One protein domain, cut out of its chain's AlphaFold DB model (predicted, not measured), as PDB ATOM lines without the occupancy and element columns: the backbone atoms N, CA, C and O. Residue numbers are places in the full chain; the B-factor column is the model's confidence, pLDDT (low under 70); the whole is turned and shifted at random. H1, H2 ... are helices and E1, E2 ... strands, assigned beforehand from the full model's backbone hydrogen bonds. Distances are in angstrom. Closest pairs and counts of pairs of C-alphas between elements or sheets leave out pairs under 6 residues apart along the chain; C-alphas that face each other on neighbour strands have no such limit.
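AT A GLANCE: This is residues 100 to 179 of the 180 residues of the protein "DUF based on E. rectale Gene description" of uncultured Clostridium sp (UniProt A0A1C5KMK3). A strongly twisted sheet of four strands has a helical hairpin, H1 and H2, packed on one face, while the very short H3 sits at the end of E4 on the face opposite to H1. The printed part has 80 residues with three named helices and four named strands, in the order H1 H2 E1 E2 E3 E4 H3. The sheet runs E1, E2, E3, E4, all antiparallel, and the class is mixed, helices and strands. The whole is compact, with a radius of gyration of the C-alphas of 12.0 A, and spans 35 by 28 by 17 A.

IN THESE COORDINATES: H1 is residues 100 to 109, 14.2 A long, beginning at C-alpha 100 at (-28.185, 5.083, 43.516). H2 is residues 115 to 125, 15.9 A. E1 is residues 132 to 137, 16.0 A, and E2 is residues 143 to 148, 16.9 A. E3 is residues 156 to 163, 22.5 A, beginning at C-alpha 156 at (-31.646, 15.699, 43.507). E4 is residues 166 to 173, 23.8 A. H3 is residues 174 to 177, 5.1 A, ending at C-alpha 177 at (-38.429, 21.694, 42.482).

HOW THE PARTS SIT: The strands form a meander, each the antiparallel neighbour of the one before, in three hairpins. In E1 and E2, N 133 and O 147 are 2.8 A apart, within hydrogen-bond range. In E2 and E3, N 144 and O 160 are 2.8 A apart, and in E3 and E4, N 159 and O 170 are 2.9 A apart, also within range. E1 and E4 are the edge strands. H1 and H2 are on one face of the sheet, making two layers, helices and sheet. They form a helical hairpin and touch at a shallow tilt of 15 degrees, opposite ways; their closest C-alphas are those of Phe 104 and Cys 121, 6.4 A apart. The height over the sheet is 7.9 A for H1, whose closest C-alphas to E4 are those of Ile 108 and Leu 167, 5.3 A apart. For H2 the height is 5.2 A, and its closest C-alphas to E1 are those of Ala 123 and Leu 132, 6.5 A apart. H3 is on the sheet, on the opposite face from H1, at a height of 8.1 A. H1 and H2 are both apart from H3. Every O i to N i+4 pair is within hydrogen-bond range in H1, and 6 of 7 in H2; H3 is too short for such a pair.

THE WHOLE: The C-alphas farthest apart are those of Gly 129 and Asp 164, 36.1 A. The printed part has no cut, and none of its links is long. Its mean pLDDT is 92.5; residue 139, in the tight link from E1 to E2, is the one printed residue under 70.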
ATOM      1  N   LEU A 100     -26.762   4.787  43.347       97.31
ATOM      2  CA  LEU A 100     -28.185   5.083  43.516       97.31
ATOM      3  C   LEU A 100     -28.871   5.292  42.166       97.31
ATOM      4  O   LEU A 100     -29.864   4.631  41.879       97.31
ATOM      5  N   LEU A 101     -28.334   6.177  41.320       97.19
ATOM      6  CA  LEU A 101     -28.948   6.477  40.026       97.19
ATOM      7  C   LEU A 101     -28.960   5.244  39.109       97.19
ATOM      8  O   LEU A 101     -29.906   5.043  38.352       97.19
ATOM      9  N   THR A 102     -27.934   4.393  39.200       97.06
ATOM     10  CA  THR A 102     -27.853   3.132  38.446       97.06
ATOM     11  C   THR A 102     -28.982   2.186  38.842       97.06
ATOM     12  O   THR A 102     -29.688   1.656  37.981       97.06
ATOM     13  N   ASP A 103     -29.168   1.976  40.143       98.00
ATOM     14  CA  ASP A 103     -30.202   1.088  40.666       98.00
ATOM     15  C   ASP A 103     -31.606   1.653  40.452       98.00
ATOM     16  O   ASP A 103     -32.529   0.908  40.109       98.00
ATOM     17  N   PHE A 104     -31.753   2.970  40.565       98.12
ATOM     18  CA  PHE A 104     -32.997   3.674  40.297       98.12
ATOM     19  C   PHE A 104     -33.412   3.554  38.826       98.12
ATOM     20  O   PHE A 104     -34.512   3.080  38.552       98.12
ATOM     21  N   ILE A 105     -32.532   3.877  37.868       97.00
ATOM     22  CA  ILE A 105     -32.827   3.736  36.429       97.00
ATOM     23  C   ILE A 105     -33.180   2.284  36.094       97.00
ATOM     24  O   ILE A 105     -34.136   2.035  35.356       97.00
ATOM     25  N   ARG A 106     -32.471   1.305  36.670       96.69
ATOM     26  CA  ARG A 106     -32.806  -0.114  36.494       96.69
ATOM     27  C   ARG A 106     -34.198  -0.436  37.038       96.69
ATOM     28  O   ARG A 106     -34.936  -1.179  36.401       96.69
ATOM     29  N   THR A 107     -34.561   0.119  38.191       97.38
ATOM     30  CA  THR A 107     -35.878  -0.079  38.811       97.38
ATOM     31  C   THR A 107     -36.984   0.510  37.944       97.38
ATOM     32  O   THR A 107     -37.930  -0.199  37.625       97.38
ATOM     33  N   ILE A 108     -36.831   1.753  37.485       95.69
ATOM     34  CA  ILE A 108     -37.817   2.433  36.636       95.69
ATOM     35  C   ILE A 108     -38.016   1.716  35.292       95.69
ATOM     36  O   ILE A 108     -39.135   1.606  34.806       95.69
ATOM     37  N   THR A 109     -36.940   1.208  34.688       93.94
ATOM     38  CA  THR A 109     -36.993   0.593  33.348       93.94
ATOM     39  C   THR A 109     -37.354  -0.896  33.353       93.94
ATOM     40  O   THR A 109     -37.596  -1.465  32.289       93.94
ATOM     41  N   THR A 110     -37.403  -1.551  34.519       95.06
ATOM     42  CA  THR A 110     -37.774  -2.969  34.617       95.06
ATOM     43  C   THR A 110     -39.301  -3.123  34.621       95.06
ATOM     44  O   THR A 110     -39.955  -2.612  35.532       95.06
ATOM     45  N   PRO A 111     -39.896  -3.872  33.670       93.81
ATOM     46  CA  PRO A 111     -41.342  -4.075  33.628       93.81
ATOM     47  C   PRO A 111     -41.898  -4.687  34.920       93.81
ATOM     48  O   PRO A 111     -41.323  -5.625  35.474       93.81
ATOM     49  N   GLY A 112     -43.042  -4.176  35.375       93.38
ATOM     50  CA  GLY A 112     -43.736  -4.662  36.573       93.38
ATOM     51  C   GLY A 112     -43.178  -4.148  37.903       93.38
ATOM     52  O   GLY A 112     -43.661  -4.567  38.954       93.38
ATOM     53  N   LYS A 113     -42.182  -3.254  37.883       96.31
ATOM     54  CA  LYS A 113     -41.732  -2.540  39.082       96.31
ATOM     55  C   LYS A 113     -42.738  -1.486  39.527       96.31
ATOM     56  O   LYS A 113     -43.485  -0.936  38.726       96.31
ATOM     57  N   THR A 114     -42.749  -1.232  40.831       95.31
ATOM     58  CA  THR A 114     -43.737  -0.389  41.512       95.31
ATOM     59  C   THR A 114     -43.078   0.773  42.256       95.31
ATOM     60  O   THR A 114     -41.866   0.790  42.468       95.31
ATOM     61  N   LEU A 115     -43.886   1.724  42.735       95.25
ATOM     62  CA  LEU A 115     -43.410   2.788  43.627       95.25
ATOM     63  C   LEU A 115     -42.815   2.248  44.942       95.25
ATOM     64  O   LEU A 115     -41.939   2.887  45.517       95.25
ATOM     65  N   GLU A 116     -43.238   1.066  45.403       95.88
ATOM     66  CA  GLU A 116     -42.627   0.409  46.567       95.88
ATOM     67  C   GLU A 116     -41.210  -0.092  46.259       95.88
ATOM     68  O   GLU A 116     -40.321   0.022  47.101       95.88
ATOM     69  N   ASP A 117     -40.960  -0.586  45.041       97.69
ATOM     70  CA  ASP A 117     -39.604  -0.944  44.609       97.69
ATOM     71  C   ASP A 117     -38.701   0.293  44.528       97.69
ATOM     72  O   ASP A 117     -37.531   0.231  44.908       97.69
ATOM     73  N   VAL A 118     -39.246   1.427  44.071       97.62
ATOM     74  CA  VAL A 118     -38.530   2.710  44.067       97.62
ATOM     75  C   VAL A 118     -38.201   3.138  45.495       97.62
ATOM     76  O   VAL A 118     -37.036   3.392  45.792       97.62
ATOM     77  N   ARG A 119     -39.179   3.134  46.410       97.50
ATOM     78  CA  ARG A 119     -38.940   3.426  47.831       97.50
ATOM     79  C   ARG A 119     -37.849   2.524  48.408       97.50
ATOM     80  O   ARG A 119     -36.948   3.020  49.079       97.50
ATOM     81  N   ALA A 120     -37.903   1.218  48.142       97.94
ATOM     82  CA  ALA A 120     -36.897   0.269  48.613       97.94
ATOM     83  C   ALA A 120     -35.501   0.574  48.046       97.94
ATOM     84  O   ALA A 120     -34.513   0.482  48.777       97.94
ATOM     85  N   CYS A 121     -35.418   0.988  46.776       98.00
ATOM     86  CA  CYS A 121     -34.182   1.454  46.157       98.00
ATOM     87  C   CYS A 121     -33.603   2.660  46.910       98.00
ATOM     88  O   CYS A 121     -32.439   2.626  47.285       98.00
ATOM     89  N   PHE A 122     -34.393   3.698  47.197       98.06
ATOM     90  CA  PHE A 122     -33.904   4.857  47.957       98.06
ATOM     91  C   PHE A 122     -33.548   4.500  49.408       98.06
ATOM     92  O   PHE A 122     -32.497   4.886  49.916       98.06
ATOM     93  N   ALA A 123     -34.375   3.698  50.077       97.06
ATOM     94  CA  ALA A 123     -34.117   3.272  51.449       97.06
ATOM     95  C   ALA A 123     -32.789   2.504  51.587       97.06
ATOM     96  O   ALA A 123     -32.124   2.623  52.614       97.06
ATOM     97  N   HIS A 124     -32.372   1.764  50.551       97.38
ATOM     98  CA  HIS A 124     -31.081   1.070  50.518       97.38
ATOM     99  C   HIS A 124     -29.876   2.020  50.625       97.38
ATOM    100  O   HIS A 124     -28.852   1.641  51.190       97.38
ATOM    101  N   TYR A 125     -30.001   3.243  50.106       96.88
ATOM    102  CA  TYR A 125     -28.926   4.236  50.054       96.88
ATOM    103  C   TYR A 125     -29.021   5.310  51.151       96.88
ATOM    104  O   TYR A 125     -28.135   6.156  51.246       96.88
ATOM    105  N   ALA A 126     -30.057   5.285  51.995       95.25
ATOM    106  CA  ALA A 126     -30.223   6.262  53.068       95.25
ATOM    107  C   ALA A 126     -29.055   6.224  54.072       95.25
ATOM    108  O   ALA A 126     -28.624   5.157  54.518       95.25
ATOM    109  N   LEU A 127     -28.562   7.403  54.459       94.12
ATOM    110  CA  LEU A 127     -27.446   7.551  55.393       94.12
ATOM    111  C   LEU A 127     -27.929   8.018  56.777       94.12
ATOM    112  O   LEU A 127     -28.926   8.739  56.879       94.12
ATOM    113  N   PRO A 128     -27.215   7.673  57.867       93.31
ATOM    114  CA  PRO A 128     -27.488   8.246  59.181       93.31
ATOM    115  C   PRO A 128     -27.439   9.781  59.143       93.31
ATOM    116  O   PRO A 128     -26.455  10.357  58.689       93.31
ATOM    117  N   GLY A 129     -28.494  10.442  59.631       92.25
ATOM    118  CA  GLY A 129     -28.610  11.908  59.620       92.25
ATOM    119  C   GLY A 129     -29.124  12.512  58.308       92.25
ATOM    120  O   GLY A 129     -29.390  13.708  58.278       92.25
ATOM    121  N   HIS A 130     -29.327  11.695  57.271       92.88
ATOM    122  CA  HIS A 130     -29.885  12.100  55.980       92.88
ATOM    123  C   HIS A 130     -31.028  11.157  55.579       92.88
ATOM    124  O   HIS A 130     -30.884  10.339  54.663       92.88
ATOM    125  N   PRO A 131     -32.146  11.179  56.329       93.44
ATOM    126  CA  PRO A 131     -33.264  10.288  56.065       93.44
ATOM    127  C   PRO A 131     -33.850  10.525  54.669       93.44
ATOM    128  O   PRO A 131     -33.906  11.654  54.174       93.44
ATOM    129  N   LEU A 132     -34.324   9.434  54.064       96.81
ATOM    130  CA  LEU A 132     -35.194   9.492  52.898       96.81
ATOM    131  C   LEU A 132     -36.479  10.231  53.276       96.81
ATOM    132  O   LEU A 132     -37.165   9.848  54.225       96.81
ATOM    133  N   GLN A 133     -36.801  11.253  52.500       96.19
ATOM    134  CA  GLN A 133     -38.072  11.946  52.525       96.19
ATOM    135  C   GLN A 133     -38.910  11.489  51.340       96.19
ATOM    136  O   GLN A 133     -38.408  11.297  50.227       96.19
ATOM    137  N   GLU A 134     -40.200  11.323  51.598       94.50
ATOM    138  CA  GLU A 134     -41.169  10.957  50.583       94.50
ATOM    139  C   GLU A 134     -42.450  11.759  50.762       94.50
ATOM    140  O   GLU A 134     -42.974  11.865  51.873       94.50
ATOM    141  N   ALA A 135     -42.959  12.297  49.660       90.69
ATOM    142  CA  ALA A 135     -44.212  13.030  49.631       90.69
ATOM    143  C   ALA A 135     -45.094  12.560  48.473       90.69
ATOM    144  O   ALA A 135     -44.606  12.183  47.405       90.69
ATOM    145  N   ASP A 136     -46.405  12.578  48.701       86.31
ATOM    146  CA  ASP A 136     -47.403  12.273  47.682       86.31
ATOM    147  C   ASP A 136     -47.938  13.583  47.094       86.31
ATOM    148  O   ASP A 136     -48.628  14.344  47.774       86.31
ATOM    149  N   HIS A 137     -47.580  13.839  45.838       82.00
ATOM    150  CA  HIS A 137     -47.949  15.014  45.052       82.00
ATOM    151  C   HIS A 137     -48.699  14.612  43.773       82.00
ATOM    152  O   HIS A 137     -48.663  15.318  42.763       82.00
ATOM    153  N   VAL A 138     -49.412  13.476  43.793       72.44
ATOM    154  CA  VAL A 138     -50.200  13.003  42.640       72.44
ATOM    155  C   VAL A 138     -51.218  14.057  42.185       72.44
ATOM    156  O   VAL A 138     -51.429  14.234  40.988       72.44
ATOM    157  N   HIS A 139     -51.816  14.803  43.119       62.19
ATOM    158  CA  HIS A 139     -52.787  15.857  42.800       62.19
ATOM    159  C   HIS A 139     -52.176  17.084  42.108       62.19
ATOM    160  O   HIS A 139     -52.900  17.790  41.407       62.19
ATOM    161  N   ASP A 140     -50.865  17.283  42.249       72.75
ATOM    162  CA  ASP A 140     -50.111  18.381  41.637       72.75
ATOM    163  C   ASP A 140     -49.425  17.940  40.327       72.75
ATOM    164  O   ASP A 140     -48.662  18.696  39.733       72.75
ATOM    165  N   GLY A 141     -49.673  16.703  39.869       73.00
ATOM    166  CA  GLY A 141     -49.063  16.141  38.660       73.00
ATOM    167  C   GLY A 141     -47.580  15.783  38.805       73.00
ATOM    168  O   GLY A 141     -46.916  15.556  37.803       73.00
ATOM    169  N   MET A 142     -47.044  15.739  40.031       77.19
ATOM    170  CA  MET A 142     -45.644  15.357  40.290       77.19
ATOM    171  C   MET A 142     -45.484  13.902  40.749       77.19
ATOM    172  O   MET A 142     -44.369  13.439  40.999       77.19
ATOM    173  N   GLY A 143     -46.593  13.172  40.882       88.94
ATOM    174  CA  GLY A 143     -46.587  11.795  41.355       88.94
ATOM    175  C   GLY A 143     -46.028  11.677  42.771       88.94
ATOM    176  O   GLY A 143     -46.385  12.433  43.673       88.94
ATOM    177  N   ARG A 144     -45.152  10.700  42.977       94.56
ATOM    178  CA  ARG A 144     -44.488  10.444  44.252       94.56
ATOM    179  C   ARG A 144     -43.074  11.001  44.238       94.56
ATOM    180  O   ARG A 144     -42.278  10.662  43.366       94.56
ATOM    181  N   VAL A 145     -42.764  11.827  45.226       96.06
ATOM    182  CA  VAL A 145     -41.511  12.574  45.296       96.06
ATOM    183  C   VAL A 145     -40.567  11.922  46.297       96.06
ATOM    184  O   VAL A 145     -40.969  11.674  47.429       96.06
ATOM    185  N   PHE A 146     -39.316  11.683  45.896       97.38
ATOM    186  CA  PHE A 146     -38.249  11.119  46.728       97.38
ATOM    187  C   PHE A 146     -37.030  12.045  46.748       97.38
ATOM    188  O   PHE A 146     -36.559  12.483  45.697       97.38
ATOM    189  N   PHE A 147     -36.490  12.322  47.933       97.12
ATOM    190  CA  PHE A 147     -35.232  13.056  48.113       97.12
ATOM    191  C   PHE A 147     -34.619  12.736  49.479       97.12
ATOM    192  O   PHE A 147     -35.291  12.184  50.347       97.12
ATOM    193  N   TYR A 148     -33.357  13.100  49.702       97.00
ATOM    194  CA  TYR A 148     -32.738  12.970  51.023       97.00
ATOM    195  C   TYR A 148     -32.620  14.314  51.720       97.00
ATOM    196  O   TYR A 148     -32.196  15.314  51.134       97.00
ATOM    197  N   GLU A 149     -32.953  14.338  53.006       92.00
ATOM    198  CA  GLU A 149     -32.758  15.530  53.820       92.00
ATOM    199  C   GLU A 149     -31.265  15.893  53.902       92.00
ATOM    200  O   GLU A 149     -30.402  15.053  54.160       92.00
ATOM    201  N   GLY A 150     -30.936  17.157  53.631       91.06
ATOM    202  CA  GLY A 150     -29.546  17.618  53.552       91.06
ATOM    203  C   GLY A 150     -28.788  17.188  52.287       91.06
ATOM    204  O   GLY A 150     -27.585  17.424  52.216       91.06
ATOM    205  N   GLY A 151     -29.461  16.583  51.300       92.25
ATOM    206  CA  GLY A 151     -28.902  16.316  49.969       92.25
ATOM    207  C   GLY A 151     -27.815  15.240  49.928       92.25
ATOM    208  O   GLY A 151     -26.898  15.324  49.114       92.25
ATOM    209  N   GLN A 152     -27.871  14.256  50.830       93.81
ATOM    210  CA  GLN A 152     -26.931  13.134  50.874       93.81
ATOM    211  C   GLN A 152     -27.684  11.802  50.972       93.81
ATOM    212  O   GLN A 152     -28.610  11.701  51.766       93.81
ATOM    213  N   PRO A 153     -27.283  10.755  50.233       94.25
ATOM    214  CA  PRO A 153     -26.112  10.693  49.352       94.25
ATOM    215  C   PRO A 153     -26.302  11.382  47.991       94.25
ATOM    216  O   PRO A 153     -25.358  11.435  47.206       94.25
ATOM    217  N   ASP A 154     -27.503  11.875  47.691       96.12
ATOM    218  CA  ASP A 154     -27.850  12.502  46.417       96.12
ATOM    219  C   ASP A 154     -28.697  13.756  46.679       96.12
ATOM    220  O   ASP A 154     -29.595  13.743  47.525       96.12
ATOM    221  N   GLU A 155     -28.369  14.852  45.998       94.69
ATOM    222  CA  GLU A 155     -28.976  16.173  46.215       94.69
ATOM    223  C   GLU A 155     -30.212  16.441  45.348       94.69
ATOM    224  O   GLU A 155     -30.867  17.473  45.509       94.69
ATOM    225  N   TYR A 156     -30.530  15.532  44.424       96.44
ATOM    226  CA  TYR A 156     -31.646  15.699  43.507       96.44
ATOM    227  C   TYR A 156     -32.973  15.232  44.111       96.44
ATOM    228  O   TYR A 156     -33.043  14.338  44.957       96.44
ATOM    229  N   VAL A 157     -34.046  15.834  43.606       96.31
ATOM    230  CA  VAL A 157     -35.432  15.455  43.867       96.31
ATOM    231  C   VAL A 157     -35.940  14.622  42.697       96.31
ATOM    232  O   VAL A 157     -35.797  15.018  41.539       96.31
ATOM    233  N   TYR A 158     -36.529  13.469  42.997       97.25
ATOM    234  CA  TYR A 158     -37.043  12.522  42.015       97.25
ATOM    235  C   TYR A 158     -38.567  12.488  42.098       97.25
ATOM    236  O   TYR A 158     -39.117  11.985  43.073       97.25
ATOM    237  N   CYS A 159     -39.237  13.004  41.073       96.06
ATOM    238  CA  CYS A 159     -40.689  12.960  40.925       96.06
ATOM    239  C   CYS A 159     -41.041  11.754  40.054       96.06
ATOM    240  O   CYS A 159     -40.649  11.719  38.889       96.06
ATOM    241  N   VAL A 160     -41.707  10.747  40.621       96.25
ATOM    242  CA  VAL A 160     -41.974   9.459  39.971       96.25
ATOM    243  C   VAL A 160     -43.469   9.259  39.800       96.25
ATOM    244  O   VAL A 160     -44.224   9.240  40.773       96.25
ATOM    245  N   GLU A 161     -43.887   9.037  38.566       93.75
ATOM    246  CA  GLU A 161     -45.267   8.727  38.219       93.75
ATOM    247  C   GLU A 161     -45.387   7.252  37.834       93.75
ATOM    248  O   GLU A 161     -44.445   6.630  37.337       93.75
ATOM    249  N   ALA A 162     -46.554   6.679  38.114       91.81
ATOM    250  CA  ALA A 162     -46.895   5.317  37.746       91.81
ATOM    251  C   ALA A 162     -48.173   5.349  36.912       91.81
ATOM    252  O   ALA A 162     -49.190   5.881  37.362       91.81
ATOM    253  N   ASP A 163     -48.114   4.769  35.720       87.50
ATOM    254  CA  ASP A 163     -49.250   4.620  34.819       87.50
ATOM    255  C   ASP A 163     -49.390   3.162  34.348       87.50
ATOM    256  O   ASP A 163     -48.663   2.264  34.783       87.50
ATOM    257  N   ASP A 164     -50.352   2.910  33.457       85.88
ATOM    258  CA  ASP A 164     -50.616   1.572  32.916       85.88
ATOM    259  C   ASP A 164     -49.444   0.998  32.085       85.88
ATOM    260  O   ASP A 164     -49.418  -0.201  31.797       85.88
ATOM    261  N   PHE A 165     -48.475   1.829  31.687       85.56
ATOM    262  CA  PHE A 165     -47.313   1.459  30.877       85.56
ATOM    263  C   PHE A 165     -46.030   1.293  31.700       85.56
ATOM    264  O   PHE A 165     -45.071   0.691  31.207       85.56
ATOM    265  N   GLY A 166     -46.008   1.758  32.950       90.62
ATOM    266  CA  GLY A 166     -44.920   1.529  33.892       90.62
ATOM    267  C   GLY A 166     -44.625   2.738  34.769       90.62
ATOM    268  O   GLY A 166     -45.522   3.467  35.183       90.62
ATOM    269  N   LEU A 167     -43.344   2.909  35.093       94.94
ATOM    270  CA  LEU A 167     -42.857   4.034  35.881       94.94
ATOM    271  C   LEU A 167     -42.183   5.054  34.964       94.94
ATOM    272  O   LEU A 167     -41.360   4.700  34.117       94.94
ATOM    273  N   THR A 168     -42.480   6.328  35.179       94.06
ATOM    274  CA  THR A 168     -41.785   7.461  34.563       94.06
ATOM    275  C   THR A 168     -41.255   8.375  35.658       94.06
ATOM    276  O   THR A 168     -41.665   8.285  36.816       94.06
ATOM    277  N   TYR A 169     -40.276   9.218  35.330       95.25
ATOM    278  CA  TYR A 169     -39.764  10.161  36.313       95.25
ATOM    279  C   TYR A 169     -39.188  11.432  35.704       95.25
ATOM    280  O   TYR A 169     -38.639  11.431  34.596       95.25
ATOM    281  N   HIS A 170     -39.213  12.477  36.521       93.75
ATOM    282  CA  HIS A 170     -38.443  13.696  36.357       93.75
ATOM    283  C   HIS A 170     -37.473  13.862  37.527       93.75
ATOM    284  O   HIS A 170     -37.761  13.463  38.655       93.75
ATOM    285  N   ARG A 171     -36.298  14.430  37.247       93.94
ATOM    286  CA  ARG A 171     -35.273  14.717  38.251       93.94
ATOM    287  C   ARG A 171     -34.955  16.204  38.231       93.94
ATOM    288  O   ARG A 171     -34.656  16.745  37.169       93.94
ATOM    289  N   PHE A 172     -35.018  16.836  39.396       91.81
ATOM    290  CA  PHE A 172     -34.839  18.275  39.565       91.81
ATOM    291  C   PHE A 172     -33.811  18.568  40.648       91.81
ATOM    292  O   PHE A 172     -33.623  17.777  41.574       91.81
ATOM    293  N   THR A 173     -33.176  19.733  40.563       91.56
ATOM    294  CA  THR A 173     -32.533  20.305  41.745       91.56
ATOM    295  C   THR A 173     -33.604  20.644  42.786       91.56
ATOM    296  O   THR A 173     -34.768  20.881  42.448       91.56
ATOM    297  N   MET A 174     -33.230  20.704  44.064       90.88
ATOM    298  CA  MET A 174     -34.149  21.156  45.116       90.88
ATOM    299  C   MET A 174     -34.652  22.593  44.873       90.88
ATOM    300  O   MET A 174     -35.763  22.937  45.272       90.88
ATOM    301  N   GLU A 175     -33.843  23.439  44.237       87.88
ATOM    302  CA  GLU A 175     -34.198  24.824  43.915       87.88
ATOM    303  C   GLU A 175     -35.235  24.901  42.794       87.88
ATOM    304  O   GLU A 175     -36.231  25.606  42.950       87.88
ATOM    305  N   ASP A 176     -35.049  24.139  41.711       86.88
ATOM    306  CA  ASP A 176     -36.026  24.070  40.621       86.88
ATOM    307  C   ASP A 176     -37.331  23.414  41.093       86.88
ATOM    308  O   ASP A 176     -38.409  23.902  40.770       86.88
ATOM    309  N   TYR A 177     -37.251  22.365  41.922       89.56
ATOM    310  CA  TYR A 177     -38.429  21.694  42.482       89.56
ATOM    311  C   TYR A 177     -39.330  22.648  43.280       89.56
ATOM    312  O   TYR A 177     -40.547  22.597  43.155       89.56
ATOM    313  N   LYS A 178     -38.750  23.563  44.067       88.50
ATOM    314  CA  LYS A 178     -39.509  24.544  44.869       88.50
ATOM    315  C   LYS A 178     -40.244  25.603  44.038       88.50
ATOM    316  O   LYS A 178     -40.984  26.399  44.614       88.50
ATOM    317  N   LYS A 179     -39.985  25.665  42.731       84.56
ATOM    318  CA  LYS A 179     -40.556  26.647  41.799       84.56
ATOM    319  C   LYS A 179     -41.593  26.048  40.851       84.56
ATOM    320  O   LYS A 179     -42.183  26.809  40.084       84.56
TER     321      LYS A 179